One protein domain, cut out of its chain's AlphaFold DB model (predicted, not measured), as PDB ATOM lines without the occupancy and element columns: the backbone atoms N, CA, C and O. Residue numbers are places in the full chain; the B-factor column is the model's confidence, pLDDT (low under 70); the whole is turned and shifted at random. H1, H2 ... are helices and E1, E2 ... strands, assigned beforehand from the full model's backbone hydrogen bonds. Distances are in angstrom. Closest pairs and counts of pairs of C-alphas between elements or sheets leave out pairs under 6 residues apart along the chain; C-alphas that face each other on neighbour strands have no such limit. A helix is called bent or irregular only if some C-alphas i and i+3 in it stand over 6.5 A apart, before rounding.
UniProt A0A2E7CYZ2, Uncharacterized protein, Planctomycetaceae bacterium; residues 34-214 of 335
ATOM      1  N   GLU A  34     114.462 134.678 150.296       71.44
ATOM      2  CA  GLU A  34     114.265 133.412 149.611       71.44
ATOM      3  C   GLU A  34     115.470 132.504 149.854       71.44
ATOM      4  O   GLU A  34     116.558 132.932 150.253       71.44
ATOM      5  N   SER A  35     115.265 131.204 149.671       78.62
ATOM      6  CA  SER A  35     116.391 130.286 149.652       78.62
ATOM      7  C   SER A  35     116.144 129.109 148.734       78.62
ATOM      8  O   SER A  35     115.077 128.496 148.781       78.62
ATOM      9  N   ALA A  36     117.162 128.780 147.948       82.00
ATOM     10  CA  ALA A  36     117.152 127.652 147.031       82.00
ATOM     11  C   ALA A  36     117.930 126.470 147.636       82.00
ATOM     12  O   ALA A  36     118.937 126.690 148.319       82.00
ATOM     13  N   PRO A  37     117.484 125.219 147.432       85.38
ATOM     14  CA  PRO A  37     118.301 124.061 147.763       85.38
ATOM     15  C   PRO A  37     119.569 124.067 146.903       85.38
ATOM     16  O   PRO A  37     119.516 124.323 145.703       85.38
ATOM     17  N   LEU A  38     120.703 123.774 147.530       88.88
ATOM     18  CA  LEU A  38     122.004 123.686 146.888       88.88
ATOM     19  C   LEU A  38     122.703 122.418 147.375       88.88
ATOM     20  O   LEU A  38     122.903 122.234 148.579       88.88
ATOM     21  N   ASN A  39     123.087 121.565 146.432       90.19
ATOM     22  CA  ASN A  39     123.895 120.384 146.707       90.19
ATOM     23  C   ASN A  39     125.358 120.755 146.499       90.19
ATOM     24  O   ASN A  39     125.736 121.165 145.404       90.19
ATOM     25  N   ILE A  40     126.167 120.625 147.548       91.81
ATOM     26  CA  ILE A  40     127.601 120.888 147.475       91.81
ATOM     27  C   ILE A  40     128.309 119.533 147.488       91.81
ATOM     28  O   ILE A  40     128.109 118.775 148.438       91.81
ATOM     29  N   PRO A  41     129.094 119.190 146.451       90.19
ATOM     30  CA  PRO A  41     129.821 117.927 146.425       90.19
ATOM     31  C   PRO A  41     130.795 117.833 147.604       90.19
ATOM     32  O   PRO A  41     131.670 118.685 147.750       90.19
ATOM     33  N   ASP A  42     130.668 116.789 148.425       87.25
ATOM     34  CA  ASP A  42     131.526 116.586 149.604       87.25
ATOM     35  C   ASP A  42     133.013 116.488 149.236       87.25
ATOM     36  O   ASP A  42     133.882 116.921 149.990       87.25
ATOM     37  N   GLU A  43     133.295 115.959 148.046       86.19
ATOM     38  CA  GLU A  43     134.642 115.738 147.523       86.19
ATOM     39  C   GLU A  43     135.186 116.919 146.703       86.19
ATOM     40  O   GLU A  43     136.242 116.779 146.089       86.19
ATOM     41  N   LEU A  44     134.522 118.088 146.698       86.94
ATOM     42  CA  LEU A  44     134.935 119.269 145.913       86.94
ATOM     43  C   LEU A  44     136.435 119.595 146.063       86.94
ATOM     44  O   LEU A  44     137.092 119.922 145.078       86.94
ATOM     45  N   PHE A  45     136.981 119.456 147.275       89.94
ATOM     46  CA  PHE A  45     138.414 119.618 147.563       89.94
ATOM     47  C   PHE A  45     139.103 118.320 148.009       89.94
ATOM     48  O   PHE A  45     140.241 118.357 148.470       89.94
ATOM     49  N   GLY A  46     138.436 117.166 147.890       83.69
ATOM     50  CA  GLY A  46     138.887 115.894 148.472       83.69
ATOM     51  C   GLY A  46     140.267 115.436 147.990       83.69
ATOM     52  O   GLY A  46     140.986 114.777 148.735       83.69
ATOM     53  N   SER A  47     140.659 115.836 146.780       82.50
ATOM     54  CA  SER A  47     141.949 115.484 146.173       82.50
ATOM     55  C   SER A  47     143.113 116.410 146.544       82.50
ATOM     56  O   SER A  47     144.247 116.113 146.163       82.50
ATOM     57  N   PHE A  48     142.854 117.521 147.238       82.75
ATOM     58  CA  PHE A  48     143.852 118.545 147.550       82.75
ATOM     59  C   PHE A  48     143.989 118.692 149.062       82.75
ATOM     60  O   PHE A  48     143.098 119.218 149.726       82.75
ATOM     61  N   ASP A  49     145.098 118.197 149.601       77.50
ATOM     62  CA  ASP A  49     145.577 118.543 150.935       77.50
ATOM     63  C   ASP A  49     146.578 119.711 150.845       77.50
ATOM     64  O   ASP A  49     146.891 120.196 149.756       77.50
ATOM     65  N   ALA A  50     147.105 120.156 151.991       65.31
ATOM     66  CA  ALA A  50     148.064 121.263 152.050       65.31
ATOM     67  C   ALA A  50     149.331 121.040 151.197       65.31
ATOM     68  O   ALA A  50     150.005 122.007 150.853       65.31
ATOM     69  N   GLY A  51     149.667 119.788 150.859       68.75
ATOM     70  CA  GLY A  51     150.813 119.455 150.018       68.75
ATOM     71  C   GLY A  51     150.532 119.549 148.520       68.75
ATOM     72  O   GLY A  51     151.490 119.570 147.765       68.75
ATOM     73  N   LYS A  52     149.256 119.610 148.106       81.38
ATOM     74  CA  LYS A  52     148.810 119.643 146.698       81.38
ATOM     75  C   LYS A  52     148.283 121.008 146.240       81.38
ATOM     76  O   LYS A  52     147.889 121.181 145.084       81.38
ATOM     77  N   SER A  53     148.217 121.975 147.155       84.88
ATOM     78  CA  SER A  53     147.755 123.341 146.888       84.88
ATOM     79  C   SER A  53     148.673 124.092 145.920       84.88
ATOM     80  O   SER A  53     148.180 124.824 145.066       84.88
ATOM     81  N   GLU A  54     149.989 123.890 146.001       84.19
ATOM     82  CA  GLU A  54     150.949 124.547 145.102       84.19
ATOM     83  C   GLU A  54     150.853 124.000 143.668       84.19
ATOM     84  O   GLU A  54     150.898 124.765 142.707       84.19
ATOM     85  N   GLU A  55     150.622 122.700 143.493       85.44
ATOM     86  CA  GLU A  55     150.391 122.092 142.180       85.44
ATOM     87  C   GLU A  55     149.060 122.547 141.581       85.44
ATOM     88  O   GLU A  55     148.969 122.773 140.372       85.44
ATOM     89  N   LEU A  56     148.025 122.725 142.410       89.00
ATOM     90  CA  LEU A  56     146.772 123.322 141.958       89.00
ATOM     91  C   LEU A  56     146.994 124.773 141.526       89.00
ATOM     92  O   LEU A  56     146.544 125.159 140.452       89.00
ATOM     93  N   LEU A  57     147.726 125.567 142.311       89.06
ATOM     94  CA  LEU A  57     148.089 126.931 141.937       89.06
ATOM     95  C   LEU A  57     148.841 126.952 140.602       89.06
ATOM     96  O   LEU A  57     148.466 127.703 139.702       89.06
ATOM     97  N   GLN A  58     149.846 126.091 140.433       85.44
ATOM     98  CA  GLN A  58     150.585 125.951 139.179       85.44
ATOM     99  C   GLN A  58     149.657 125.583 138.015       85.44
ATOM    100  O   GLN A  58     149.773 126.175 136.939       85.44
ATOM    101  N   TYR A  59     148.712 124.661 138.231       87.56
ATOM    102  CA  TYR A  59     147.700 124.315 137.236       87.56
ATOM    103  C   TYR A  59     146.897 125.546 136.798       87.56
ATOM    104  O   TYR A  59     146.786 125.813 135.600       87.56
ATOM    105  N   LEU A  60     146.391 126.325 137.759       89.94
ATOM    106  CA  LEU A  60     145.585 127.520 137.495       89.94
ATOM    107  C   LEU A  60     146.392 128.578 136.734       89.94
ATOM    108  O   LEU A  60     145.899 129.135 135.764       89.94
ATOM    109  N   CYS A  61     147.656 128.801 137.101       88.31
ATOM    110  CA  CYS A  61     148.538 129.765 136.427       88.31
ATOM    111  C   CYS A  61     148.845 129.389 134.979       88.31
ATOM    112  O   CYS A  61     149.181 130.242 134.156       88.31
ATOM    113  N   CYS A  62     148.791 128.093 134.687       83.06
ATOM    114  CA  CYS A  62     148.976 127.591 133.348       83.06
ATOM    115  C   CYS A  62     147.671 127.586 132.560       83.06
ATOM    116  O   CYS A  62     147.771 127.461 131.356       83.06
ATOM    117  N   ASN A  63     146.487 127.713 133.170       83.38
ATOM    118  CA  ASN A  63     145.202 127.615 132.481       83.38
ATOM    119  C   ASN A  63     144.617 129.001 132.151       83.38
ATOM    120  O   ASN A  63     144.303 129.736 133.074       83.38
ATOM    121  N   PRO A  64     144.382 129.361 130.869       80.69
ATOM    122  CA  PRO A  64     143.867 130.670 130.466       80.69
ATOM    123  C   PRO A  64     142.431 130.899 130.928       80.69
ATOM    124  O   PRO A  64     141.950 132.020 130.882       80.69
ATOM    125  N   ARG A  65     141.729 129.854 131.370       85.44
ATOM    126  CA  ARG A  65     140.458 130.006 132.067       85.44
ATOM    127  C   ARG A  65     140.634 130.661 133.438       85.44
ATOM    128  O   ARG A  65     139.661 131.146 133.994       85.44
ATOM    129  N   TRP A  66     141.825 130.662 134.013       90.50
ATOM    130  CA  TRP A  66     142.073 131.165 135.351       90.50
ATOM    131  C   TRP A  66     143.052 132.326 135.312       90.50
ATOM    132  O   TRP A  66     144.097 132.288 134.672       90.50
ATOM    133  N   GLU A  67     142.709 133.373 136.041       92.06
ATOM    134  CA  GLU A  67     143.580 134.513 136.251       92.06
ATOM    135  C   GLU A  67     144.018 134.537 137.711       92.06
ATOM    136  O   GLU A  67     143.192 134.732 138.603       92.06
ATOM    137  N   VAL A  68     145.314 134.350 137.961       94.38
ATOM    138  CA  VAL A  68     145.847 134.290 139.324       94.38
ATOM    139  C   VAL A  68     146.371 135.655 139.764       94.38
ATOM    140  O   VAL A  68     147.152 136.311 139.067       94.38
ATOM    141  N   ARG A  69     145.938 136.083 140.949       93.81
ATOM    142  CA  ARG A  69     146.278 137.355 141.589       93.81
ATOM    143  C   ARG A  69     146.772 137.126 143.016       93.81
ATOM    144  O   ARG A  69     146.620 136.043 143.580       93.81
ATOM    145  N   GLU A  70     147.367 138.172 143.580       92.81
ATOM    146  CA  GLU A  70     147.741 138.220 144.989       92.81
ATOM    147  C   GLU A  70     147.353 139.579 145.575       92.81
ATOM    148  O   GLU A  70     147.771 140.618 145.057       92.81
ATOM    149  N   GLU A  71     146.561 139.561 146.645       89.38
ATOM    150  CA  GLU A  71     146.126 140.750 147.387       89.38
ATOM    151  C   GLU A  71     146.279 140.475 148.884       89.38
ATOM    152  O   GLU A  71     145.884 139.415 149.365       89.38
ATOM    153  N   ASP A  72     146.910 141.395 149.619       88.38
ATOM    154  CA  ASP A  72     147.186 141.263 151.059       88.38
ATOM    155  C   ASP A  72     147.795 139.905 151.470       88.38
ATOM    156  O   ASP A  72     147.473 139.345 152.520       88.38
ATOM    157  N   GLY A  73     148.675 139.365 150.617       88.69
ATOM    158  CA  GLY A  73     149.352 138.081 150.824       88.69
ATOM    159  C   GLY A  73     148.482 136.840 150.597       88.69
ATOM    160  O   GLY A  73     148.927 135.744 150.919       88.69
ATOM    161  N   ILE A  74     147.265 136.993 150.067       91.31
ATOM    162  CA  ILE A  74     146.369 135.891 149.697       91.31
ATOM    163  C   ILE A  74     146.515 135.630 148.205       91.31
ATOM    164  O   ILE A  74     146.321 136.552 147.406       91.31
ATOM    165  N   ARG A  75     146.765 134.381 147.811       93.56
ATOM    166  CA  ARG A  75     146.685 133.983 146.404       93.56
ATOM    167  C   ARG A  75     145.289 133.499 146.073       93.56
ATOM    168  O   ARG A  75     144.676 132.705 146.791       93.56
ATOM    169  N   PHE A  76     144.790 133.962 144.937       95.19
ATOM    170  CA  PHE A  76     143.489 133.556 144.443       95.19
ATOM    171  C   PHE A  76     143.450 133.540 142.921       95.19
ATOM    172  O   PHE A  76     144.160 134.286 142.250       95.19
ATOM    173  N   ALA A  77     142.602 132.675 142.385       95.25
ATOM    174  CA  ALA A  77     142.333 132.531 140.972       95.25
ATOM    175  C   ALA A  77     140.897 132.961 140.681       95.25
ATOM    176  O   ALA A  77     139.947 132.458 141.284       95.25
ATOM    177  N   ILE A  78     140.745 133.878 139.736       94.19
ATOM    178  CA  ILE A  78     139.461 134.298 139.189       94.19
ATOM    179  C   ILE A  78     139.183 133.453 137.950       94.19
ATOM    180  O   ILE A  78     140.024 133.371 137.052       94.19
ATOM    181  N   ARG A  79     137.998 132.849 137.874       92.31
ATOM    182  CA  ARG A  79     137.567 132.125 136.677       92.31
ATOM    183  C   ARG A  79     137.152 133.108 135.592       92.31
ATOM    184  O   ARG A  79     136.236 133.901 135.794       92.31
ATOM    185  N   GLN A  80     137.755 132.978 134.425       87.50
ATOM    186  CA  GLN A  80     137.396 133.702 133.226       87.50
ATOM    187  C   GLN A  80     136.261 133.010 132.464       87.50
ATOM    188  O   GLN A  80     136.228 131.781 132.330       87.50
ATOM    189  N   GLU A  81     135.319 133.796 131.946       81.38
ATOM    190  CA  GLU A  81     134.273 133.310 131.043       81.38
ATOM    191  C   GLU A  81     134.716 133.438 129.582       81.38
ATOM    192  O   GLU A  81     135.430 134.366 129.201       81.38
ATOM    193  N   SER A  82     134.309 132.471 128.757       73.75
ATOM    194  CA  SER A  82     134.620 132.469 127.328       73.75
ATOM    195  C   SER A  82     133.575 133.278 126.564       73.75
ATOM    196  O   SER A  82     132.454 132.810 126.357       73.75
ATOM    197  N   LEU A  83     133.974 134.435 126.046       65.94
ATOM    198  CA  LEU A  83     133.186 135.270 125.148       65.94
ATOM    199  C   LEU A  83     133.717 135.107 123.719       65.94
ATOM    200  O   LEU A  83     134.899 135.296 123.448       65.94
ATOM    201  N   ALA A  84     132.856 134.668 122.793       64.94
ATOM    202  CA  ALA A  84     133.227 134.401 121.394       64.94
ATOM    203  C   ALA A  84     134.483 133.505 121.218       64.94
ATOM    204  O   ALA A  84     135.248 133.662 120.265       64.94
ATOM    205  N   GLY A  85     134.691 132.554 122.137       64.94
ATOM    206  CA  GLY A  85     135.830 131.628 122.122       64.94
ATOM    207  C   GLY A  85     137.133 132.197 122.694       64.94
ATOM    208  O   GLY A  85     138.181 131.567 122.546       64.94
ATOM    209  N   LYS A  86     137.094 133.371 123.335       65.06
ATOM    210  CA  LYS A  86     138.218 133.964 124.065       65.06
ATOM    211  C   LYS A  86     137.854 134.123 125.536       65.06
ATOM    212  O   LYS A  86     136.774 134.602 125.855       65.06
ATOM    213  N   PHE A  87     138.763 133.730 126.420       72.38
ATOM    214  CA  PHE A  87     138.674 134.107 127.825       72.38
ATOM    215  C   PHE A  87     139.123 135.560 127.955       72.38
ATOM    216  O   PHE A  87     140.207 135.918 127.490       72.38
ATOM    217  N   GLU A  88     138.245 136.405 128.486       66.69
ATOM    218  CA  GLU A  88     138.484 137.843 128.588       66.69
ATOM    219  C   GLU A  88     138.670 138.257 130.041       66.69
ATOM    220  O   GLU A  88     137.975 137.774 130.933       66.69
ATOM    221  N   THR A  89     139.591 139.189 130.275       62.84
ATOM    222  CA  THR A  89     139.766 139.829 131.578       62.84
ATOM    223  C   THR A  89     138.644 140.826 131.809       62.84
ATOM    224  O   THR A  89     138.484 141.761 131.026       62.84
ATOM    225  N   THR A  90     137.903 140.675 132.901       69.94
ATOM    226  CA  THR A  90     136.905 141.657 133.326       69.94
ATOM    227  C   THR A  90     137.353 142.405 134.572       69.94
ATOM    228  O   THR A  90     138.287 142.009 135.282       69.94
ATOM    229  N   ARG A  91     136.675 143.521 134.849       67.44
ATOM    230  CA  ARG A  91     136.917 144.305 136.056       67.44
ATOM    231  C   ARG A  91     136.617 143.459 137.288       67.44
ATOM    232  O   ARG A  91     135.501 142.985 137.470       67.44
ATOM    233  N   ASP A  92     137.645 143.275 138.108       72.56
ATOM    234  CA  ASP A  92     137.598 142.511 139.357       72.56
ATOM    235  C   ASP A  92     137.052 141.078 139.190       72.56
ATOM    236  O   ASP A  92     136.635 140.457 140.157       72.56
ATOM    237  N   GLY A  93     137.063 140.525 137.969       80.81
ATOM    238  CA  GLY A  93     136.551 139.184 137.684       80.81
ATOM    239  C   GLY A  93     135.034 139.057 137.566       80.81
ATOM    240  O   GLY A  93     134.535 137.936 137.486       80.81
ATOM    241  N   PHE A  94     134.295 140.169 137.574       85.69
ATOM    242  CA  PHE A  94     132.848 140.152 137.376       85.69
ATOM    243  C   PHE A  94     132.492 140.126 135.892       85.69
ATOM    244  O   PHE A  94     132.953 140.961 135.117       85.69
ATOM    245  N   TYR A  95     131.625 139.202 135.503       85.69
ATOM    246  CA  TYR A  95     131.043 139.144 134.167       85.69
ATOM    247  C   TYR A  95     129.627 139.665 134.239       85.69
ATOM    248  O   TYR A  95     128.847 139.180 135.051       85.69
ATOM    249  N   SER A  96     129.298 140.651 133.411       82.81
ATOM    250  CA  SER A  96     127.981 141.275 133.424       82.81
ATOM    251  C   SER A  96     127.376 141.317 132.028       82.81
ATOM    252  O   SER A  96     127.984 141.828 131.091       82.81
ATOM    253  N   GLU A  97     126.146 140.827 131.904       79.69
ATOM    254  CA  GLU A  97     125.332 140.957 130.696       79.69
ATOM    255  C   GLU A  97     124.343 142.110 130.885       79.69
ATOM    256  O   GLU A  97     123.645 142.167 131.899       79.69
ATOM    257  N   MET A  98     124.275 143.040 129.930       68.31
ATOM    258  CA  MET A  98     123.308 144.142 129.948       68.31
ATOM    259  C   MET A  98     122.064 143.804 129.124       68.31
ATOM    260  O   MET A  98     122.150 143.258 128.026       68.31
ATOM    261  N   THR A  99     120.895 144.199 129.618       69.50
ATOM    262  CA  THR A  99     119.661 144.236 128.836       69.50
ATOM    263  C   THR A  99     119.727 145.335 127.774       69.50
ATOM    264  O   THR A  99     120.492 146.296 127.870       69.50
ATOM    265  N   SER A 100     118.827 145.268 126.791       64.81
ATOM    266  CA  SER A 100     118.625 146.336 125.800       64.81
ATOM    267  C   SER A 100     118.244 147.693 126.411       64.81
ATOM    268  O   SER A 100     118.405 148.720 125.760       64.81
ATOM    269  N   SER A 101     117.757 147.711 127.656       65.19
ATOM    270  CA  SER A 101     117.459 148.924 128.423       65.19
ATOM    271  C   SER A 101     118.657 149.480 129.207       65.19
ATOM    272  O   SER A 101     118.498 150.479 129.902       65.19
ATOM    273  N   GLY A 102     119.838 148.859 129.103       61.22
ATOM    274  CA  GLY A 102     121.061 149.295 129.783       61.22
ATOM    275  C   GLY A 102     121.155 148.889 131.259       61.22
ATOM    276  O   GLY A 102     122.082 149.318 131.940       61.22
ATOM    277  N   ASN A 103     120.230 148.065 131.757       65.31
ATOM    278  CA  ASN A 103     120.313 147.491 133.101       65.31
ATOM    279  C   ASN A 103     121.095 146.178 133.055       65.31
ATOM    280  O   ASN A 103     121.004 145.445 132.075       65.31
ATOM    281  N   TYR A 104     121.827 145.830 134.111       64.69
ATOM    282  CA  TYR A 104     122.466 144.517 134.182       64.69
ATOM    283  C   TYR A 104     121.404 143.424 134.311       64.69
ATOM    284  O   TYR A 104     120.650 143.392 135.281       64.69
ATOM    285  N   ALA A 105     121.336 142.549 133.309       76.81
ATOM    286  CA  ALA A 105     120.520 141.347 133.332       76.81
ATOM    287  C   ALA A 105     121.117 140.351 134.324       76.81
ATOM    288  O   ALA A 105     120.433 139.906 135.237       76.81
ATOM    289  N   THR A 106     122.410 140.063 134.177       85.31
ATOM    290  CA  THR A 106     123.108 139.046 134.963       85.31
ATOM    291  C   THR A 106     124.487 139.561 135.348       85.31
ATOM    292  O   THR A 106     125.114 140.277 134.572       85.31
ATOM    293  N   THR A 107     124.965 139.244 136.549       88.62
ATOM    294  CA  THR A 107     126.352 139.470 136.966       88.62
ATOM    295  C   THR A 107     126.874 138.276 137.750       88.62
ATOM    296  O   THR A 107     126.217 137.825 138.684       88.62
ATOM    297  N   THR A 108     128.044 137.767 137.386       91.50
ATOM    298  CA  THR A 108     128.606 136.521 137.917       91.50
ATOM    299  C   THR A 108     130.085 136.659 138.246       91.50
ATOM    300  O   THR A 108     130.799 137.459 137.645       91.50
ATOM    301  N   GLN A 109     130.555 135.877 139.218       93.06
ATOM    302  CA  GLN A 109     131.973 135.771 139.565       93.06
ATOM    303  C   GLN A 109     132.242 134.413 140.216       93.06
ATOM    304  O   GLN A 109     131.418 133.917 140.987       93.06
ATOM    305  N   VAL A 110     133.404 133.823 139.926       95.00
ATOM    306  CA  VAL A 110     133.893 132.610 140.594       95.00
ATOM    307  C   VAL A 110     135.351 132.817 140.993       95.00
ATOM    308  O   VAL A 110     136.178 133.160 140.147       95.00
ATOM    309  N   ILE A 111     135.660 132.599 142.272       95.75
ATOM    310  CA  ILE A 111     137.001 132.760 142.846       95.75
ATOM    311  C   ILE A 111     137.390 131.493 143.601       95.75
ATOM    312  O   ILE A 111     136.605 130.981 144.395       95.75
ATOM    313  N   LEU A 112     138.623 131.035 143.409       96.19
ATOM    314  CA  LEU A 112     139.266 130.013 144.231       96.19
ATOM    315  C   LEU A 112     140.455 130.632 144.977       96.19
ATOM    316  O   LEU A 112     141.313 131.234 144.346       96.19
ATOM    317  N   SER A 113     140.523 130.494 146.299       95.19
ATOM    318  CA  SER A 113     141.575 131.090 147.154       95.19
ATOM    319  C   SER A 113     142.236 130.049 148.065       95.19
ATOM    320  O   SER A 113     141.580 129.065 148.415       95.19
ATOM    321  N   PHE A 114     143.508 130.265 148.430       92.00
ATOM    322  CA  PHE A 114     144.392 129.253 149.039       92.00
ATOM    323  C   PHE A 114     144.677 129.428 150.543       92.00
ATOM    324  O   PHE A 114     145.223 128.525 151.170       92.00
ATOM    325  N   GLU A 115     144.312 130.566 151.139       87.94
ATOM    326  CA  GLU A 115     144.600 130.847 152.554       87.94
ATOM    327  C   GLU A 115     143.348 131.226 153.348       87.94
ATOM    328  O   GLU A 115     143.122 130.749 154.462       87.94
ATOM    329  N   ARG A 116     142.528 132.110 152.779       91.25
ATOM    330  CA  ARG A 116     141.282 132.618 153.362       91.25
ATOM    331  C   ARG A 116     140.361 133.099 152.237       91.25
ATOM    332  O   ARG A 116     140.863 133.374 151.146       91.25
ATOM    333  N   PRO A 117     139.041 133.231 152.464       90.31
ATOM    334  CA  PRO A 117     138.173 133.844 151.467       90.31
ATOM    335  C   PRO A 117     138.622 135.284 151.198       90.31
ATOM    336  O   PRO A 117     138.969 136.018 152.124       90.31
ATOM    337  N   LEU A 118     138.615 135.673 149.922       85.38
ATOM    338  CA  LEU A 118     138.997 137.018 149.484       85.38
ATOM    339  C   LEU A 118     138.032 138.090 150.009       85.38
ATOM    340  O   LEU A 118     138.466 139.162 150.415       85.38
ATOM    341  N   GLN A 119     136.728 137.805 150.001       78.19
ATOM    342  CA  GLN A 119     135.714 138.727 150.499       78.19
ATOM    343  C   GLN A 119     135.218 138.262 151.866       78.19
ATOM    344  O   GLN A 119     134.715 137.143 152.027       78.19
ATOM    345  N   ASP A 120     135.335 139.145 152.859       65.69
ATOM    346  CA  ASP A 120     134.726 138.919 154.160       65.69
ATOM    347  C   ASP A 120     133.207 138.925 154.005       65.69
ATOM    348  O   ASP A 120     132.579 139.891 153.580       65.69
ATOM    349  N   ALA A 121     132.619 137.781 154.327       54.50
ATOM    350  CA  ALA A 121     131.208 137.514 154.160       54.50
ATOM    351  C   ALA A 121     130.319 138.540 154.879       54.50
ATOM    352  O   ALA A 121     130.150 138.486 156.101       54.50
ATOM    353  N   GLU A 122     129.676 139.406 154.098       63.38
ATOM    354  CA  GLU A 122     128.553 140.223 154.549       63.38
ATOM    355  C   GLU A 122     127.382 139.340 155.020       63.38
ATOM    356  O   GLU A 122     127.316 138.135 154.743       63.38
ATOM    357  N   SER A 123     126.397 139.955 155.683       59.41
ATOM    358  CA  SER A 123     125.202 139.302 156.243       59.41
ATOM    359  C   SER A 123     124.353 138.491 155.246       59.41
ATOM    360  O   SER A 123     123.426 137.806 155.676       59.41
ATOM    361  N   MET A 124     124.655 138.548 153.943       74.75
ATOM    362  CA  MET A 124     123.954 137.847 152.856       74.75
ATOM    363  C   MET A 124     124.795 136.762 152.163       74.75
ATOM    364  O   MET A 124     124.526 136.392 151.022       74.75
ATOM    365  N   THR A 125     125.788 136.210 152.861       87.94
ATOM    366  CA  THR A 125     126.626 135.119 152.344       87.94
ATOM    367  C   THR A 125     126.198 133.762 152.898       87.94
ATOM    368  O   THR A 125     126.086 133.566 154.110       87.94
ATOM    369  N   THR A 126     126.029 132.781 152.015       90.81
ATOM    370  CA  THR A 126     125.862 131.374 152.392       90.81
ATOM    371  C   THR A 126     127.227 130.746 152.595       90.81
ATOM    372  O   THR A 126     127.995 130.622 151.647       90.81
ATOM    373  N   LYS A 127     127.524 130.318 153.822       91.19
ATOM    374  CA  LYS A 127     128.769 129.614 154.143       91.19
ATOM    375  C   LYS A 127     128.536 128.113 154.249       91.19
ATOM    376  O   LYS A 127     127.613 127.660 154.933       91.19
ATOM    377  N   ALA A 128     129.412 127.343 153.625       92.06
ATOM    378  CA  ALA A 128     129.477 125.901 153.756       92.06
ATOM    379  C   ALA A 128     130.911 125.480 154.077       92.06
ATOM    380  O   ALA A 128     131.855 126.005 153.505       92.06
ATOM    381  N   LYS A 129     131.058 124.515 154.981       91.81
ATOM    382  CA  LYS A 129     132.326 123.848 155.266       91.81
ATOM    383  C   LYS A 129     132.156 122.379 154.916       91.81
ATOM    384  O   LYS A 129     131.178 121.788 155.371       91.81
ATOM    385  N   LEU A 130     133.043 121.839 154.087       89.81
ATOM    386  CA  LEU A 130     132.964 120.455 153.626       89.81
ATOM    387  C   LEU A 130     133.276 119.461 154.759       89.81
ATOM    388  O   LEU A 130     134.107 119.770 155.621       89.81
ATOM    389  N   PRO A 131     132.650 118.267 154.750       86.19
ATOM    390  CA  PRO A 131     131.577 117.833 153.841       86.19
ATOM    391  C   PRO A 131     130.246 118.570 154.107       86.19
ATOM    392  O   PRO A 131     129.916 118.895 155.250       86.19
ATOM    393  N   ALA A 132     129.480 118.862 153.053       77.62
ATOM    394  CA  ALA A 132     128.259 119.669 153.112       77.62
ATOM    395  C   ALA A 132     127.215 119.226 152.067       77.62
ATOM    396  O   ALA A 132     126.871 119.979 151.165       77.62
ATOM    397  N   THR A 133     126.634 118.043 152.235       66.44
ATOM    398  CA  THR A 133     125.700 117.442 151.262       66.44
ATOM    399  C   THR A 133     124.494 118.298 150.853       66.44
ATOM    400  O   THR A 133     124.058 118.209 149.707       66.44
ATOM    401  N   CYS A 134     123.936 119.135 151.737       71.25
ATOM    402  CA  CYS A 134     122.824 120.017 151.375       71.25
ATOM    403  C   CYS A 134     122.831 121.324 152.175       71.25
ATOM    404  O   CYS A 134     122.878 121.330 153.411       71.25
ATOM    405  N   LYS A 135     122.754 122.451 151.465       81.88
ATOM    406  CA  LYS A 135     122.621 123.792 152.040       81.88
ATOM    407  C   LYS A 135     121.455 124.528 151.399       81.88
ATOM    408  O   LYS A 135     121.000 124.206 150.308       81.88
ATOM    409  N   ARG A 136     120.964 125.541 152.108       85.94
ATOM    410  CA  ARG A 136     120.019 126.513 151.563       85.94
ATOM    411  C   ARG A 136     120.808 127.756 151.182       85.94
ATOM    412  O   ARG A 136     121.342 128.422 152.065       85.94
ATOM    413  N   LEU A 137     120.896 128.026 149.886       89.00
ATOM    414  CA  LEU A 137     121.518 129.231 149.358       89.00
ATOM    415  C   LEU A 137     120.628 130.424 149.700       89.00
ATOM    416  O   LEU A 137     119.463 130.451 149.311       89.00
ATOM    417  N   LEU A 138     121.163 131.375 150.458       89.38
ATOM    418  CA  LEU A 138     120.518 132.643 150.770       89.38
ATOM    419  C   LEU A 138     120.414 133.489 149.504       89.38
ATOM    420  O   LEU A 138     121.402 133.694 148.797       89.38
ATOM    421  N   ILE A 139     119.208 133.983 149.249       88.31
ATOM    422  CA  ILE A 139     118.897 134.849 148.120       88.31
ATOM    423  C   ILE A 139     118.407 136.181 148.678       88.31
ATOM    424  O   ILE A 139     117.499 136.222 149.511       88.31
ATOM    425  N   ALA A 140     119.056 137.255 148.241       85.75
ATOM    426  CA  ALA A 140     118.688 138.625 148.539       85.75
ATOM    427  C   ALA A 140     117.999 139.254 147.329       85.75
ATOM    428  O   ALA A 140     118.393 138.999 146.194       85.75
ATOM    429  N   GLU A 141     117.046 140.136 147.580       82.62
ATOM    430  CA  GLU A 141     116.616 141.158 146.630       82.62
ATOM    431  C   GLU A 141     117.142 142.498 147.171       82.62
ATOM    432  O   GLU A 141     116.677 142.947 148.225       82.62
ATOM    433  N   PRO A 142     118.195 143.085 146.573       69.56
ATOM    434  CA  PRO A 142     118.749 144.343 147.058       69.56
ATOM    435  C   PRO A 142     117.764 145.496 146.833       69.56
ATOM    436  O   PRO A 142     117.240 145.670 145.733       69.56
ATOM    437  N   ASP A 143     117.555 146.335 147.850       62.50
ATOM    438  CA  ASP A 143     116.679 147.506 147.736       62.50
ATOM    439  C   ASP A 143     117.114 148.411 146.567       62.50
ATOM    440  O   ASP A 143     118.233 148.923 146.532       62.50
ATOM    441  N   GLY A 144     116.202 148.655 145.623       60.66
ATOM    442  CA  GLY A 144     116.432 149.562 144.493       60.66
ATOM    443  C   GLY A 144     117.186 148.955 143.305       60.66
ATOM    444  O   GLY A 144     117.438 149.676 142.341       60.66
ATOM    445  N   ILE A 145     117.503 147.656 143.340       64.12
ATOM    446  CA  ILE A 145     118.027 146.907 142.193       64.12
ATOM    447  C   ILE A 145     117.008 145.831 141.833       64.12
ATOM    448  O   ILE A 145     116.644 145.007 142.663       64.12
ATOM    449  N   THR A 146     116.533 145.833 140.589       67.81
ATOM    450  CA  THR A 146     115.620 144.789 140.118       67.81
ATOM    451  C   THR A 146     116.369 143.466 139.995       67.81
ATOM    452  O   THR A 146     117.353 143.384 139.259       67.81
ATOM    453  N   GLY A 147     115.870 142.425 140.658       81.50
ATOM    454  CA  GLY A 147     116.410 141.071 140.573       81.50
ATOM    455  C   GLY A 147     117.018 140.595 141.882       81.50
ATOM    456  O   GLY A 147     116.972 141.258 142.913       81.50
ATOM    457  N   TYR A 148     117.587 139.401 141.836       87.44
ATOM    458  CA  TYR A 148     118.052 138.705 143.016       87.44
ATOM    459  C   TYR A 148     119.576 138.593 142.993       87.44
ATOM    460  O   TYR A 148     120.146 138.274 141.952       87.44
ATOM    461  N   SER A 149     120.239 138.647 144.152       89.75
ATOM    462  CA  SER A 149     121.659 138.288 144.327       89.75
ATOM    463  C   SER A 149     121.903 137.176 145.361       89.75
ATOM    464  O   SER A 149     121.105 136.951 146.276       89.75
ATOM    465  N   SER A 150     122.971 136.407 145.173       91.44
ATOM    466  CA  SER A 150     123.430 135.375 146.103       91.44
ATOM    467  C   SER A 150     124.949 135.304 146.110       91.44
ATOM    468  O   SER A 150     125.584 135.421 145.062       91.44
ATOM    469  N   HIS A 151     125.513 135.059 147.291       92.81
ATOM    470  CA  HIS A 151     126.938 134.823 147.482       92.81
ATOM    471  C   HIS A 151     127.138 133.511 148.246       92.81
ATOM    472  O   HIS A 151     126.578 133.322 149.331       92.81
ATOM    473  N   LEU A 152     127.902 132.588 147.667       93.88
ATOM    474  CA  LEU A 152     128.255 131.294 148.245       93.88
ATOM    475  C   LEU A 152     129.749 131.268 148.553       93.88
ATOM    476  O   LEU A 152     130.547 131.591 147.683       93.88
ATOM    477  N   VAL A 153     130.113 130.794 149.744       94.94
ATOM    478  CA  VAL A 153     131.494 130.476 150.122       94.94
ATOM    479  C   VAL A 153     131.552 129.034 150.616       94.94
ATOM    480  O   VAL A 153     130.875 128.686 151.588       94.94
ATOM    481  N   VAL A 154     132.357 128.201 149.957       94.75
ATOM    482  CA  VAL A 154     132.615 126.805 150.333       94.75
ATOM    483  C   VAL A 154     134.062 126.664 150.796       94.75
ATOM    484  O   VAL A 154     134.978 126.946 150.033       94.75
ATOM    485  N   GLU A 155     134.259 126.216 152.031       93.75
ATOM    486  CA  GLU A 155     135.562 125.979 152.663       93.75
ATOM    487  C   GLU A 155     135.873 124.478 152.736       93.75
ATOM    488  O   GLU A 155     135.040 123.685 153.189       93.75
ATOM    489  N   GLY A 156     137.104 124.095 152.398       91.38
ATOM    490  CA  GLY A 156     137.657 122.786 152.748       91.38
ATOM    491  C   GLY A 156     139.141 122.670 152.412       91.38
ATOM    492  O   GLY A 156     139.605 123.235 151.432       91.38
ATOM    493  N   ASN A 157     139.893 121.941 153.241       86.44
ATOM    494  CA  ASN A 157     141.327 121.666 153.056       86.44
ATOM    495  C   ASN A 157     142.213 122.903 152.785       86.44
ATOM    496  O   ASN A 157     143.179 122.824 152.037       86.44
ATOM    497  N   GLY A 158     141.889 124.055 153.384       89.06
ATOM    498  CA  GLY A 158     142.614 125.313 153.148       89.06
ATOM    499  C   GLY A 158     142.247 126.020 151.837       89.06
ATOM    500  O   GLY A 158     142.726 127.117 151.587       89.06
ATOM    501  N   LEU A 159     141.356 125.441 151.033       93.31
ATOM    502  CA  LEU A 159     140.810 126.047 149.828       93.31
ATOM    503  C   LEU A 159     139.433 126.659 150.098       93.31
ATOM    504  O   LEU A 159     138.633 126.155 150.896       93.31
ATOM    505  N   PHE A 160     139.150 127.744 149.382       94.75
ATOM    506  CA  PHE A 160     137.883 128.458 149.467       94.75
ATOM    507  C   PHE A 160     137.365 128.762 148.066       94.75
ATOM    508  O   PHE A 160     138.020 129.484 147.315       94.75
ATOM    509  N   LEU A 161     136.181 128.247 147.734       96.19
ATOM    510  CA  LEU A 161     135.453 128.577 146.510       96.19
ATOM    511  C   LEU A 161     134.392 129.626 146.831       96.19
ATOM    512  O   LEU A 161     133.531 129.392 147.679       96.19
ATOM    513  N   GLN A 162     134.435 130.755 146.136       95.62
ATOM    514  CA  GLN A 162     133.444 131.819 146.229       95.62
ATOM    515  C   GLN A 162     132.707 131.930 144.896       95.62
ATOM    516  O   GLN A 162     133.339 131.954 143.839       95.62
ATOM    517  N   ILE A 163     131.379 131.983 144.943       95.06
ATOM    518  CA  ILE A 163     130.531 132.170 143.763       95.06
ATOM    519  C   ILE A 163     129.544 133.292 144.050       95.06
ATOM    520  O   ILE A 163     128.765 133.216 145.003       95.06
ATOM    521  N   PHE A 164     129.562 134.311 143.200       93.06
ATOM    522  CA  PHE A 164     128.565 135.367 143.176       93.06
ATOM    523  C   PHE A 164     127.667 135.206 141.951       93.06
ATOM    524  O   PHE A 164     128.145 134.956 140.842       93.06
ATOM    525  N   GLU A 165     126.368 135.399 142.156       91.81
ATOM    526  CA  GLU A 165     125.375 135.466 141.091       91.81
ATOM    527  C   GLU A 165     124.345 136.550 141.412       91.81
ATOM    528  O   GLU A 165     123.708 136.527 142.466       91.81
ATOM    529  N   SER A 166     124.139 137.461 140.470       89.50
ATOM    530  CA  SER A 166     123.018 138.390 140.418       89.50
ATOM    531  C   SER A 166     122.268 138.167 139.114       89.50
ATOM    532  O   SER A 166     122.884 138.182 138.055       89.50
ATOM    533  N   SER A 167     120.960 137.938 139.169       88.88
ATOM    534  CA  SER A 167     120.128 137.644 137.997       88.88
ATOM    535  C   SER A 167     118.651 137.927 138.299       88.88
ATOM    536  O   SER A 167     118.272 138.017 139.471       88.88
ATOM    537  N   PRO A 168     117.768 138.054 137.291       86.00
ATOM    538  CA  PRO A 168     116.352 138.335 137.520       86.00
ATOM    539  C   PRO A 168     115.604 137.107 138.062       86.00
ATOM    540  O   PRO A 168     114.457 137.213 138.487       86.00
ATOM    541  N   GLU A 169     116.237 135.932 138.036       84.44
ATOM    542  CA  GLU A 169     115.644 134.652 138.398       84.44
ATOM    543  C   GLU A 169     116.196 134.136 139.735       84.44
ATOM    544  O   GLU A 169     117.403 134.002 139.929       84.44
ATOM    545  N   ALA A 170     115.310 133.725 140.643       85.06
ATOM    546  CA  ALA A 170     115.705 133.198 141.952       85.06
ATOM    547  C   ALA A 170     116.330 131.784 141.912       85.06
ATOM    548  O   ALA A 170     116.873 131.323 142.911       85.06
ATOM    549  N   ARG A 171     116.279 131.062 140.780       84.56
ATOM    550  CA  ARG A 171     116.689 129.640 140.697       84.56
ATOM    551  C   ARG A 171     118.191 129.374 140.863       84.56
ATOM    552  O   ARG A 171     118.564 128.232 141.103       84.56
ATOM    553  N   ARG A 172     119.038 130.398 140.712       91.25
ATOM    554  CA  ARG A 172     120.511 130.317 140.829       91.25
ATOM    555  C   ARG A 172     121.172 129.272 139.949       91.25
ATOM    556  O   ARG A 172     122.052 128.522 140.372       91.25
ATOM    557  N   GLN A 173     120.718 129.224 138.699       90.88
ATOM    558  CA  GLN A 173     121.183 128.245 137.724       90.88
ATOM    559  C   GLN A 173     122.692 128.361 137.489       90.88
ATOM    560  O   GLN A 173     123.356 127.337 137.343       90.88
ATOM    561  N   PHE A 174     123.240 129.581 137.476       92.12
ATOM    562  CA  PHE A 174     124.675 129.773 137.305       92.12
ATOM    563  C   PHE A 174     125.454 129.190 138.484       92.12
ATOM    564  O   PHE A 174     126.386 128.424 138.263       92.12
ATOM    565  N   THR A 175     125.047 129.489 139.721       94.06
ATOM    566  CA  THR A 175     125.715 128.983 140.928       94.06
ATOM    567  C   THR A 175     125.749 127.456 140.951       94.06
ATOM    568  O   THR A 175     126.792 126.871 141.239       94.06
ATOM    569  N   ILE A 176     124.634 126.808 140.597       93.19
ATOM    570  CA  ILE A 176     124.532 125.342 140.523       93.19
ATOM    571  C   ILE A 176     125.498 124.783 139.469       93.19
ATOM    572  O   ILE A 176     126.313 123.916 139.781       93.19
ATOM    573  N   LEU A 177     125.450 125.307 138.240       92.44
ATOM    574  CA  LEU A 177     126.286 124.818 137.140       92.44
ATOM    575  C   LEU A 177     127.776 125.070 137.385       92.44
ATOM    576  O   LEU A 177     128.594 124.192 137.123       92.44
ATOM    577  N   ALA A 178     128.131 126.244 137.908       93.44
ATOM    578  CA  ALA A 178     129.507 126.581 138.242       93.44
ATOM    579  C   ALA A 178     130.053 125.642 139.324       93.44
ATOM    580  O   ALA A 178     131.174 125.164 139.199       93.44
ATOM    581  N   LEU A 179     129.264 125.316 140.350       94.12
ATOM    582  CA  LEU A 179     129.695 124.398 141.401       94.12
ATOM    583  C   LEU A 179     129.948 122.978 140.874       94.12
ATOM    584  O   LEU A 179     130.978 122.385 141.188       94.12
ATOM    585  N   GLU A 180     129.040 122.442 140.053       92.12
ATOM    586  CA  GLU A 180     129.204 121.125 139.419       92.12
ATOM    587  C   GLU A 180     130.417 121.078 138.487       92.12
ATOM    588  O   GLU A 180     131.157 120.092 138.443       92.12
ATOM    589  N   GLU A 181     130.614 122.147 137.723       90.94
ATOM    590  CA  GLU A 181     131.721 122.271 136.793       90.94
ATOM    591  C   GLU A 181     133.067 122.342 137.516       90.94
ATOM    592  O   GLU A 181     133.977 121.587 137.175       90.94
ATOM    593  N   ILE A 182     133.180 123.201 138.534       93.38
ATOM    594  CA  ILE A 182     134.398 123.337 139.335       93.38
ATOM    595  C   ILE A 182     134.694 122.041 140.084       93.38
ATOM    596  O   ILE A 182     135.841 121.608 140.094       93.38
ATOM    597  N   ALA A 183     133.685 121.365 140.640       92.38
ATOM    598  CA  ALA A 183     133.882 120.052 141.250       92.38
ATOM    599  C   ALA A 183     134.483 119.053 140.257       92.38
ATOM    600  O   ALA A 183     135.473 118.392 140.561       92.38
ATOM    601  N   ARG A 184     133.945 118.990 139.034       89.94
ATOM    602  CA  ARG A 184     134.466 118.109 137.983       89.94
ATOM    603  C   ARG A 184     135.896 118.469 137.580       89.94
ATOM    604  O   ARG A 184     136.712 117.564 137.398       89.94
ATOM    605  N   GLU A 185     136.192 119.759 137.429       89.81
ATOM    606  CA  GLU A 185     137.535 120.258 137.111       89.81
ATOM    607  C   GLU A 185     138.528 119.861 138.205       89.81
ATOM    608  O   GLU A 185     139.519 119.194 137.919       89.81
ATOM    609  N   LEU A 186     138.220 120.164 139.466       91.06
ATOM    610  CA  LEU A 186     139.085 119.881 140.608       91.06
ATOM    611  C   LEU A 186     139.298 118.377 140.823       91.06
ATOM    612  O   LEU A 186     140.438 117.951 141.003       91.06
ATOM    613  N   THR A 187     138.263 117.539 140.718       88.81
ATOM    614  CA  THR A 187     138.429 116.074 140.775       88.81
ATOM    615  C   THR A 187     139.342 115.568 139.654       88.81
ATOM    616  O   THR A 187     140.226 114.736 139.888       88.81
ATOM    617  N   THR A 188     139.166 116.089 138.436       85.31
ATOM    618  CA  THR A 188     139.987 115.714 137.275       85.31
ATOM    619  C   THR A 188     141.443 116.120 137.479       85.31
ATOM    620  O   THR A 188     142.340 115.293 137.328       85.31
ATOM    621  N   VAL A 189     141.686 117.372 137.865       85.12
ATOM    622  CA  VAL A 189     143.026 117.904 138.139       85.12
ATOM    623  C   VAL A 189     143.685 117.122 139.269       85.12
ATOM    624  O   VAL A 189     144.811 116.663 139.106       85.12
ATOM    625  N   GLY A 190     142.958 116.861 140.357       86.19
ATOM    626  CA  GLY A 190     143.427 116.072 141.493       86.19
ATOM    627  C   GLY A 190     143.852 114.647 141.121       86.19
ATOM    628  O   GLY A 190     144.840 114.144 141.648       86.19
ATOM    629  N   THR A 191     143.168 114.021 140.158       83.25
ATOM    630  CA  THR A 191     143.518 112.684 139.636       83.25
ATOM    631  C   THR A 191     144.854 112.683 138.885       83.25
ATOM    632  O   THR A 191     145.557 111.674 138.856       83.25
ATOM    633  N   TYR A 192     145.220 113.808 138.269       78.31
ATOM    634  CA  TYR A 192     146.440 113.940 137.473       78.31
ATOM    635  C   TYR A 192     147.504 114.814 138.139       78.31
ATOM    636  O   TYR A 192     148.531 115.064 137.512       78.31
ATOM    637  N   ILE A 193     147.289 115.241 139.389       76.62
ATOM    638  CA  ILE A 193     148.058 116.323 140.008       76.62
ATOM    639  C   ILE A 193     149.560 116.008 140.103       76.62
ATOM    640  O   ILE A 193     150.404 116.841 139.793       76.62
ATOM    641  N   GLU A 194     149.885 114.746 140.395       70.44
ATOM    642  CA  GLU A 194     151.257 114.217 140.493       70.44
ATOM    643  C   GLU A 194     152.005 114.217 139.149       70.44
ATOM    644  O   GLU A 194     153.228 114.112 139.097       70.44
ATOM    645  N   LYS A 195     151.285 114.354 138.027       65.00
ATOM    646  CA  LYS A 195     151.895 114.513 136.700       65.00
ATOM    647  C   LYS A 195     152.308 115.960 136.416       65.00
ATOM    648  O   LYS A 195     153.017 116.177 135.436       65.00
ATOM    649  N   PHE A 196     151.896 116.925 137.245       61.28
ATOM    650  CA  PHE A 196     152.299 118.334 137.142       61.28
ATOM    651  C   PHE A 196     153.459 118.706 138.078       61.28
ATOM    652  O   PHE A 196     153.924 119.838 138.036       61.28
ATOM    653  N   SER A 197     153.974 117.766 138.881       53.19
ATOM    654  CA  SER A 197     155.056 117.993 139.861       53.19
ATOM    655  C   SER A 197     156.427 118.328 139.249       53.19
ATOM    656  O   SER A 197     157.390 118.597 139.962       53.19
ATOM    657  N   VAL A 198     156.539 118.303 137.923       51.06
ATOM    658  CA  VAL A 198     157.688 118.816 137.171       51.06
ATOM    659  C   VAL A 198     157.189 120.068 136.450       51.06
ATOM    660  O   VAL A 198     156.067 120.009 135.941       51.06
ATOM    661  N   PRO A 199     157.965 121.168 136.331       51.25
ATOM    662  CA  PRO A 199     157.624 122.333 135.505       51.25
ATOM    663  C   PRO A 199     157.688 121.986 134.007       51.25
ATOM    664  O   PRO A 199     158.309 122.666 133.199       51.25
ATOM    665  N   THR A 200     157.063 120.874 133.641       50.16
ATOM    666  CA  THR A 200     156.636 120.525 132.308       50.16
ATOM    667  C   THR A 200     155.248 121.110 132.196       50.16
ATOM    668  O   THR A 200     154.337 120.767 132.947       50.16
ATOM    669  N   SER A 201     155.108 122.029 131.260       52.28
ATOM    670  CA  SER A 201     153.829 122.492 130.756       52.28
ATOM    671  C   SER A 201     152.762 121.401 130.767       52.28
ATOM    672  O   SER A 201     152.984 120.278 130.297       52.28
ATOM    673  N   ILE A 202     151.571 121.772 131.239       53.41
ATOM    674  CA  ILE A 202     150.333 120.991 131.114       53.41
ATOM    675  C   ILE A 202     150.168 120.420 129.690       53.41
ATOM    676  O   ILE A 202     149.576 119.357 129.510       53.41
ATOM    677  N   HIS A 203     150.742 121.069 128.670       50.91
ATOM    678  CA  HIS A 203     150.686 120.657 127.266       50.91
ATOM    679  C   HIS A 203     151.487 119.391 126.934       50.91
ATOM    680  O   HIS A 203     151.335 118.863 125.831       50.91
ATOM    681  N   THR A 204     152.313 118.893 127.857       51.72
ATOM    682  CA  THR A 204     153.101 117.656 127.699       51.72
ATOM    683  C   THR A 204     152.492 116.450 128.413       51.72
ATOM    684  O   THR A 204     152.937 115.319 128.204       51.72
ATOM    685  N   VAL A 205     151.450 116.653 129.224       55.28
ATOM    686  CA  VAL A 205     150.807 115.561 129.957       55.28
ATOM    687  C   VAL A 205     150.106 114.641 128.955       55.28
ATOM    688  O   VAL A 205     149.259 115.076 128.181       55.28
ATOM    689  N   GLN A 206     150.421 113.341 128.991       45.16
ATOM    690  CA  GLN A 206     149.865 112.312 128.090       45.16
ATOM    691  C   GLN A 206     148.320 112.252 128.056       45.16
ATOM    692  O   GLN A 206     147.753 111.673 127.136       45.16
ATOM    693  N   ASN A 207     147.640 112.891 129.012       49.44
ATOM    694  CA  ASN A 207     146.180 112.991 129.106       49.44
ATOM    695  C   ASN A 207     145.634 114.355 128.658       49.44
ATOM    696  O   ASN A 207     144.549 114.757 129.079       49.44
ATOM    697  N   LYS A 208     146.381 115.047 127.790       54.28
ATOM    698  CA  LYS A 208     146.052 116.349 127.211       54.28
ATOM    699  C   LYS A 208     144.577 116.477 126.809       54.28
ATOM    700  O   LYS A 208     143.959 117.457 127.173       54.28
ATOM    701  N   GLN A 209     143.965 115.457 126.202       55.38
ATOM    702  CA  GLN A 209     142.547 115.490 125.795       55.38
ATOM    703  C   GLN A 209     141.544 115.724 126.943       55.38
ATOM    704  O   GLN A 209     140.512 116.351 126.728       55.38
ATOM    705  N   VAL A 210     141.825 115.218 128.149       56.72
ATOM    706  CA  VAL A 210     140.929 115.368 129.309       56.72
ATOM    707  C   VAL A 210     141.052 116.771 129.910       56.72
ATOM    708  O   VAL A 210     140.065 117.334 130.370       56.72
ATOM    709  N   LEU A 211     142.252 117.354 129.862       62.12
ATOM    710  CA  LEU A 211     142.518 118.715 130.337       62.12
ATOM    711  C   LEU A 211     142.148 119.771 129.288       62.12
ATOM    712  O   LEU A 211     141.636 120.821 129.653       62.12
ATOM    713  N   ASP A 212     142.302 119.465 127.997       63.25
ATOM    714  CA  ASP A 212     141.874 120.287 126.856       63.25
ATOM    715  C   ASP A 212     140.368 120.599 126.921       63.25
ATOM    716  O   ASP A 212     139.938 121.648 126.450       63.25
ATOM    717  N   ALA A 213     139.558 119.744 127.564       64.94
ATOM    718  CA  ALA A 213     138.145 120.030 127.824       64.94
ATOM    719  C   ALA A 213     137.936 121.267 128.723       64.94
ATOM    720  O   ALA A 213     136.966 122.000 128.538       64.94
ATOM    721  N   PHE A 214     138.852 121.519 129.664       63.69
ATOM    722  CA  PHE A 214     138.892 122.730 130.497       63.69
ATOM    723  C   PHE A 214     139.796 123.823 129.909       63.69
ATOM    724  O   PHE A 214     139.770 124.964 130.366       63.69
TER     725      PHE A 214
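What this domain is: This is residues 34 to 214 of the 335 residues of an uncharacterized protein of Planctomycetaceae bacterium (UniProt A0A2E7CYZ2). A twisted sheet of seven strands has one long helix, H2, passing by it with residues 173 to 182 and running on past E9 to meet the shorter helix H1, which packs on the E2, E3 and E5 part of the sheet. A small pair of strands, E1 and E7, stands beside E6 and E8, and E1 comes close to the first half of H2; the short helix H3 lies by the later part of H2. The printed part has 181 residues, with three named helices and nine named strands in the order E1 H1 E2 E3 E4 E5 E6 E7 E8 E9 H2 H3. The larger sheet is branched and mixed, the pair E1 and E7 is antiparallel, and the class is mixed, helices and strands. The whole is compact, with a radius of gyration of the C-alphas of 16.6 A and spans of 52 by 36 by 32 A.

Where its parts are: Find C-alpha 34 at (114.265, 133.412, 149.611); there E1 begins, residues 34 to 38. After residues 39 to 52, which hold no named element, look for H1 at residues 53 to 62, 14.2 A long. Next come E2, residues 66 to 71, E3, residues 74 to 79, and E4, residues 95 to 98. E5, residues 104 to 113, is the longest strand by residues and spans 26.7 A, beginning at C-alpha 104, (122.466, 144.517, 134.182). Then read E6, residues 125 to 129, and E7, residues 135 to 139. E8, residues 148 to 156, measures 27.1 A, and E9, residues 159 to 167, measures 26.5 A. H2, residues 173 to 195, runs 33.7 A to C-alpha 195 at (151.895, 114.513, 136.700), with a kink of 29 degrees near residue 189; it is irregular, with C-alphas 191 and 194 lying 7.9 A apart. H3 is residues 208 to 212.

How they stand to each other: Start at E5, which has three neighbours in the branched sheet. On one side of it lie E3, beside residues 110 to 113, and E4, beside residues 104 to 108; E9 lies on the other side. E5 and E9 are antiparallel at 179 degrees, with N 107 and O 166 2.8 A apart, within hydrogen-bond range. The hairpin E4 and E5 has N 95 and O 108 at 2.9 A. E3 and E5 are antiparallel, with N 77 and O 112 at 2.8 A, and the hairpin E2 and E3 has N 69 and O 76 at 2.8 A. The hairpin E8 and E9 has N 152 and O 163 at 2.9 A, while E6 is parallel to E8, with N 128 and O 153 at 2.8 A. In the other sheet, E1 and E7 are antiparallel, with N 137 and O 36 at 2.8 A. The closest C-alphas of E7 and E8 are those of Ile 139 and Ser 150, 5.0 A apart. H1 is on the branched sheet at a height of 9.4 A, over E3 and only just over E5, on which 3 of its C-alphas fall; it runs slantwise to the strands, at 45 degrees to E3 on the local plane. H2 only grazes that sheet, with residues 173 to 182; its closest C-alphas with E9 are those of Thr 175 and Ile 163, 6.4 A apart. With residues 189 to 193 alone, H2 touches H1, about perpendicular at 74 degrees, closest at the C-alphas of Glu 55 and Ile 193, 6.6 A. H3 is close to H2 but not clearly touching, with the C-alphas of Val 189 and Leu 211 7.9 A apart. Every O i to N i+4 pair is within hydrogen-bond range in H1 and H3, and 17 of 19 are in H2.

The domain as a whole: The C-alphas of Gly 144 and Gln 206 are the two farthest apart, at 52.7 A. The printed part has no cut. The long links are E1 to H1, E3 to E4, E5 to E6 and H2 to H3. The mean pLDDT of the printed part is 80.7; look for values under 70 at 47 residues, among them 98 to 104, 142 to 146 and 195 to 214.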